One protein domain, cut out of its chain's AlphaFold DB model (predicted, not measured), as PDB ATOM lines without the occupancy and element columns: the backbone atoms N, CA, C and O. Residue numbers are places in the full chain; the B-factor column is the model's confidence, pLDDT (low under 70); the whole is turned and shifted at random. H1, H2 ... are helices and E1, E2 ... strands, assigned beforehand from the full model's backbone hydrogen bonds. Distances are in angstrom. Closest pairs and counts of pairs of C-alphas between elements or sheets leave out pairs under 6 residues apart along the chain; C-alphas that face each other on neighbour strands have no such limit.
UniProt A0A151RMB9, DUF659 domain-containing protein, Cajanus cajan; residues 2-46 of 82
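Overview. This is residues 2 to 46 of the 82 residues of the protein "DUF659 domain-containing protein" of Cajanus cajan (UniProt A0A151RMB9). Two parallel strands, E1 and E2, have H1 packed mostly on E2, while H2 leads away as an arm, its residues 39 to 45 sticking out. The printed part has 45 residues, with E1, H1, E2 and H2 in that order, a mixed class. It is loose, with a radius of gyration of the C-alphas of 12.6 A, spanning 39 by 17 by 9 A.

Arrangement. E1, residues 2 to 6, and E2, residues 26 to 30, are parallel neighbours; N 4 and O 27, 2.9 A apart, are within hydrogen-bond range. With H1, residues 10 to 22, between them in the chain, they form a strand-helix-strand unit with a right-handed crossover. The closest C-alphas of H1 and E2, Glu 20 and Leu 26, are 6.3 A apart. H2, residues 32 to 45, is apart from E1 and H1. Every O i to N i+4 pair is within range in H2, 8 of 9 in H1.

Along the chain. E1 begins at C-alpha 2 (25.817, -16.800, 43.589); H2, 19.8 A long, ends at C-alpha 45 (56.256, -0.723, 54.098).

Size, cuts and confidence. The printed part has no cut, its links are tight, and residues 44 and 46 have pLDDT under 70.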
ATOM      1  N   VAL A   2      25.742 -17.716  42.439       87.31
ATOM      2  CA  VAL A   2      25.817 -16.800  43.589       87.31
ATOM      3  C   VAL A   2      27.281 -16.453  43.821       87.31
ATOM      4  O   VAL A   2      28.119 -17.350  43.913       87.31
ATOM      5  N   GLN A   3      27.584 -15.157  43.888       89.12
ATOM      6  CA  GLN A   3      28.924 -14.667  44.180       89.12
ATOM      7  C   GLN A   3      29.017 -14.272  45.650       89.12
ATOM      8  O   GLN A   3      28.208 -13.490  46.146       89.12
ATOM      9  N   ILE A   4      30.031 -14.788  46.332       86.25
ATOM     10  CA  ILE A   4      30.355 -14.413  47.703       86.25
ATOM     11  C   ILE A   4      31.632 -13.554  47.654       86.25
ATOM     12  O   ILE A   4      32.569 -13.839  46.901       86.25
ATOM     13  N   ILE A   5      31.667 -12.470  48.433       89.25
ATOM     14  CA  ILE A   5      32.810 -11.552  48.507       89.25
ATOM     15  C   ILE A   5      33.259 -11.455  49.960       89.25
ATOM     16  O   ILE A   5      32.485 -11.049  50.823       89.25
ATOM     17  N   THR A   6      34.514 -11.801  50.244       88.00
ATOM     18  CA  THR A   6      35.082 -11.702  51.599       88.00
ATOM     19  C   THR A   6      36.530 -11.235  51.576       88.00
ATOM     20  O   THR A   6      37.161 -11.128  50.530       88.00
ATOM     21  N   ASN A   7      37.094 -10.987  52.755       81.81
ATOM     22  CA  ASN A   7      38.507 -10.665  52.940       81.81
ATOM     23  C   ASN A   7      39.454 -11.765  52.371       81.81
ATOM     24  O   ASN A   7      39.052 -12.911  52.186       81.81
ATOM     25  N   ASN A   8      40.708 -11.398  52.073       80.88
ATOM     26  CA  ASN A   8      41.743 -12.256  51.468       80.88
ATOM     27  C   ASN A   8      42.624 -13.013  52.492       80.88
ATOM     28  O   ASN A   8      43.685 -13.535  52.143       80.88
ATOM     29  N   ALA A   9      42.228 -13.046  53.763       85.50
ATOM     30  CA  ALA A   9      42.954 -13.713  54.834       85.50
ATOM     31  C   ALA A   9      43.114 -15.209  54.544       85.50
ATOM     32  O   ALA A   9      42.298 -15.820  53.854       85.50
ATOM     33  N   LEU A  10      44.150 -15.821  55.118       85.38
ATOM     34  CA  LEU A  10      44.432 -17.248  54.928       85.38
ATOM     35  C   LEU A  10      43.250 -18.136  55.341       85.38
ATOM     36  O   LEU A  10      42.907 -19.061  54.612       85.38
ATOM     37  N   VAL A  11      42.585 -17.806  56.455       88.94
ATOM     38  CA  VAL A  11      41.377 -18.516  56.908       88.94
ATOM     39  C   VAL A  11      40.266 -18.446  55.869       88.94
ATOM     40  O   VAL A  11      39.618 -19.448  55.584       88.94
ATOM     41  N   CYS A  12      40.104 -17.282  55.240       87.69
ATOM     42  CA  CYS A  12      39.166 -17.121  54.157       87.69
ATOM     43  C   CYS A  12      39.580 -18.053  53.002       87.69
ATOM     44  O   CYS A  12      38.814 -18.934  52.623       87.69
ATOM     45  N   LYS A  13      40.810 -17.955  52.492       86.44
ATOM     46  CA  LYS A  13      41.270 -18.820  51.389       86.44
ATOM     47  C   LYS A  13      41.070 -20.316  51.648       86.44
ATOM     48  O   LYS A  13      40.719 -21.029  50.717       86.44
ATOM     49  N   ALA A  14      41.258 -20.788  52.877       89.50
ATOM     50  CA  ALA A  14      41.005 -22.185  53.227       89.50
ATOM     51  C   ALA A  14      39.512 -22.545  53.125       89.50
ATOM     52  O   ALA A  14      39.155 -23.531  52.485       89.50
ATOM     53  N   VAL A  15      38.637 -21.708  53.690       90.00
ATOM     54  CA  VAL A  15      37.178 -21.884  53.615       90.00
ATOM     55  C   VAL A  15      36.681 -21.844  52.168       90.00
ATOM     56  O   VAL A  15      35.805 -22.632  51.821       90.00
ATOM     57  N   LYS A  16      37.286 -21.011  51.304       89.31
ATOM     58  CA  LYS A  16      37.032 -21.010  49.851       89.31
ATOM     59  C   LYS A  16      37.039 -22.413  49.278       89.31
ATOM     60  O   LYS A  16      36.082 -22.830  48.642       89.31
ATOM     61  N   LEU A  17      38.164 -23.097  49.485       88.25
ATOM     62  CA  LEU A  17      38.487 -24.345  48.814       88.25
ATOM     63  C   LEU A  17      37.518 -25.436  49.251       88.25
ATOM     64  O   LEU A  17      37.106 -26.248  48.435       88.25
ATOM     65  N   LEU A  18      37.114 -25.411  50.522       91.75
ATOM     66  CA  LEU A  18      36.128 -26.341  51.058       91.75
ATOM     67  C   LEU A  18      34.730 -26.079  50.481       91.75
ATOM     68  O   LEU A  18      34.051 -27.012  50.068       91.75
ATOM     69  N   ILE A  19      34.308 -24.812  50.414       88.88
ATOM     70  CA  ILE A  19      32.964 -24.441  49.946       88.88
ATOM     71  C   ILE A  19      32.816 -24.617  48.431       88.88
ATOM     72  O   ILE A  19      31.768 -25.067  47.983       88.88
ATOM     73  N   GLU A  20      33.836 -24.284  47.636       88.31
ATOM     74  CA  GLU A  20      33.783 -24.435  46.173       88.31
ATOM     75  C   GLU A  20      33.736 -25.909  45.737       88.31
ATOM     76  O   GLU A  20      33.168 -26.209  44.689       88.31
ATOM     77  N   VAL A  21      34.277 -26.831  46.548       90.75
ATOM     78  CA  VAL A  21      34.148 -28.284  46.327       90.75
ATOM     79  C   VAL A  21      32.726 -28.763  46.616       90.75
ATOM     80  O   VAL A  21      32.158 -29.502  45.815       90.75
ATOM     81  N   GLU A  22      32.145 -28.332  47.736       94.25
ATOM     82  CA  GLU A  22      30.805 -28.757  48.160       94.25
ATOM     83  C   GLU A  22      29.694 -28.123  47.304       94.25
ATOM     84  O   GLU A  22      28.665 -28.738  47.027       94.25
ATOM     85  N   PHE A  23      29.904 -26.890  46.836       92.06
ATOM     86  CA  PHE A  23      28.896 -26.110  46.123       92.06
ATOM     87  C   PHE A  23      29.457 -25.517  44.818       92.06
ATOM     88  O   PHE A  23      29.789 -24.330  44.764       92.06
ATOM     89  N   PRO A  24      29.455 -26.283  43.708       87.88
ATOM     90  CA  PRO A  24      30.062 -25.874  42.431       87.88
ATOM     91  C   PRO A  24      29.420 -24.644  41.765       87.88
ATOM     92  O   PRO A  24      29.933 -24.107  40.788       87.88
ATOM     93  N   HIS A  25      28.249 -24.223  42.247       89.94
ATOM     94  CA  HIS A  25      27.486 -23.082  41.737       89.94
ATOM     95  C   HIS A  25      27.754 -21.776  42.509       89.94
ATOM     96  O   HIS A  25      27.220 -20.719  42.131       89.94
ATOM     97  N   LEU A  26      28.535 -21.855  43.594       89.50
ATOM     98  CA  LEU A  26      29.032 -20.715  44.351       89.50
ATOM     99  C   LEU A  26      30.385 -20.291  43.786       89.50
ATOM    100  O   LEU A  26      31.277 -21.110  43.593       89.50
ATOM    101  N   PHE A  27      30.542 -18.992  43.560       83.81
ATOM    102  CA  PHE A  27      31.810 -18.409  43.140       83.81
ATOM    103  C   PHE A  27      32.320 -17.482  44.220       83.81
ATOM    104  O   PHE A  27      31.602 -16.577  44.662       83.81
ATOM    105  N   TRP A  28      33.574 -17.672  44.619       86.50
ATOM    106  CA  TRP A  28      34.161 -16.830  45.641       86.50
ATOM    107  C   TRP A  28      35.276 -15.938  45.140       86.50
ATOM    108  O   TRP A  28      36.318 -16.393  44.653       86.50
ATOM    109  N   THR A  29      35.095 -14.641  45.347       86.12
ATOM    110  CA  THR A  29      36.076 -13.637  44.952       86.12
ATOM    111  C   THR A  29      36.586 -12.883  46.175       86.12
ATOM    112  O   THR A  29      35.773 -12.419  46.980       86.12
ATOM    113  N   PRO A  30      37.912 -12.718  46.329       81.19
ATOM    114  CA  PRO A  30      38.451 -11.879  47.386       81.19
ATOM    115  C   PRO A  30      38.003 -10.428  47.189       81.19
ATOM    116  O   PRO A  30      37.864  -9.939  46.068       81.19
ATOM    117  N   CYS A  31      37.800  -9.722  48.294       85.75
ATOM    118  CA  CYS A  31      37.420  -8.323  48.301       85.75
ATOM    119  C   CYS A  31      38.529  -7.491  47.647       85.75
ATOM    120  O   CYS A  31      39.671  -7.456  48.125       85.75
ATOM    121  N   VAL A  32      38.176  -6.808  46.557       82.69
ATOM    122  CA  VAL A  32      39.086  -5.937  45.800       82.69
ATOM    123  C   VAL A  32      39.665  -4.859  46.710       82.69
ATOM    124  O   VAL A  32      40.875  -4.655  46.715       82.69
ATOM    125  N   VAL A  33      38.826  -4.251  47.555       77.31
ATOM    126  CA  VAL A  33      39.240  -3.218  48.517       77.31
ATOM    127  C   VAL A  33      40.288  -3.755  49.489       77.31
ATOM    128  O   VAL A  33      41.284  -3.091  49.750       77.31
ATOM    129  N   HIS A  34      40.117  -4.981  49.987       76.62
ATOM    130  CA  HIS A  34      41.078  -5.575  50.914       76.62
ATOM    131  C   HIS A  34      42.400  -5.947  50.226       76.62
ATOM    132  O   HIS A  34      43.476  -5.784  50.795       76.62
ATOM    133  N   THR A  35      42.335  -6.418  48.980       79.00
ATOM    134  CA  THR A  35      43.534  -6.689  48.173       79.00
ATOM    135  C   THR A  35      44.296  -5.399  47.870       79.00
ATOM    136  O   THR A  35      45.526  -5.387  47.925       79.00
ATOM    137  N   LEU A  36      43.572  -4.310  47.600       79.19
ATOM    138  CA  LEU A  36      44.145  -2.983  47.416       79.19
ATOM    139  C   LEU A  36      44.809  -2.492  48.709       79.19
ATOM    140  O   LEU A  36      45.972  -2.120  48.660       79.19
ATOM    141  N   ASP A  37      44.131  -2.580  49.858       80.62
ATOM    142  CA  ASP A  37      44.679  -2.200  51.172       80.62
ATOM    143  C   ASP A  37      45.984  -2.942  51.496       80.62
ATOM    144  O   ASP A  37      46.986  -2.318  51.840       80.62
ATOM    145  N   LEU A  38      46.020  -4.266  51.312       80.94
ATOM    146  CA  LEU A  38      47.235  -5.058  51.530       80.94
ATOM    147  C   LEU A  38      48.369  -4.656  50.583       80.94
ATOM    148  O   LEU A  38      49.523  -4.558  51.000       80.94
ATOM    149  N   ARG A  39      48.056  -4.426  49.305       79.00
ATOM    150  CA  ARG A  39      49.061  -4.065  48.301       79.00
ATOM    151  C   ARG A  39      49.618  -2.667  48.543       79.00
ATOM    152  O   ARG A  39      50.828  -2.484  48.470       79.00
ATOM    153  N   VAL A  40      48.749  -1.720  48.875       77.94
ATOM    154  CA  VAL A  40      49.108  -0.350  49.245       77.94
ATOM    155  C   VAL A  40      49.976  -0.357  50.503       77.94
ATOM    156  O   VAL A  40      51.055   0.224  50.493       77.94
ATOM    157  N   LYS A  41      49.595  -1.108  51.546       76.69
ATOM    158  CA  LYS A  41      50.435  -1.293  52.741       76.69
ATOM    159  C   LYS A  41      51.808  -1.855  52.399       76.69
ATOM    160  O   LYS A  41      52.790  -1.324  52.895       76.69
ATOM    161  N   ASN A  42      51.888  -2.870  51.534       75.69
ATOM    162  CA  ASN A  42      53.160  -3.470  51.128       75.69
ATOM    163  C   ASN A  42      54.090  -2.464  50.424       75.69
ATOM    164  O   ASN A  42      55.278  -2.395  50.745       75.69
ATOM    165  N   ILE A  43      53.536  -1.658  49.508       73.44
ATOM    166  CA  ILE A  43      54.245  -0.555  48.836       73.44
ATOM    167  C   ILE A  43      54.725   0.471  49.869       73.44
ATOM    168  O   ILE A  43      55.849   0.956  49.797       73.44
ATOM    169  N   CYS A  44      53.907   0.762  50.879       67.75
ATOM    170  CA  CYS A  44      54.258   1.739  51.901       67.75
ATOM    171  C   CYS A  44      55.231   1.222  52.969       67.75
ATOM    172  O   CYS A  44      55.957   2.004  53.580       67.75
ATOM    173  N   THR A  45      55.287  -0.091  53.194       70.00
ATOM    174  CA  THR A  45      56.256  -0.723  54.098       70.00
ATOM    175  C   THR A  45      57.616  -0.963  53.454       70.00
ATOM    176  O   THR A  45      58.585  -1.171  54.185       70.00
ATOM    177  N   THR A  46      57.725  -0.935  52.119       60.66
ATOM    178  CA  THR A  46      59.002  -1.106  51.410       60.66
ATOM    179  C   THR A  46      59.858   0.155  51.567       60.66
ATOM    180  O   THR A  46      59.990   0.980  50.675       60.66
TER     181      THR A  46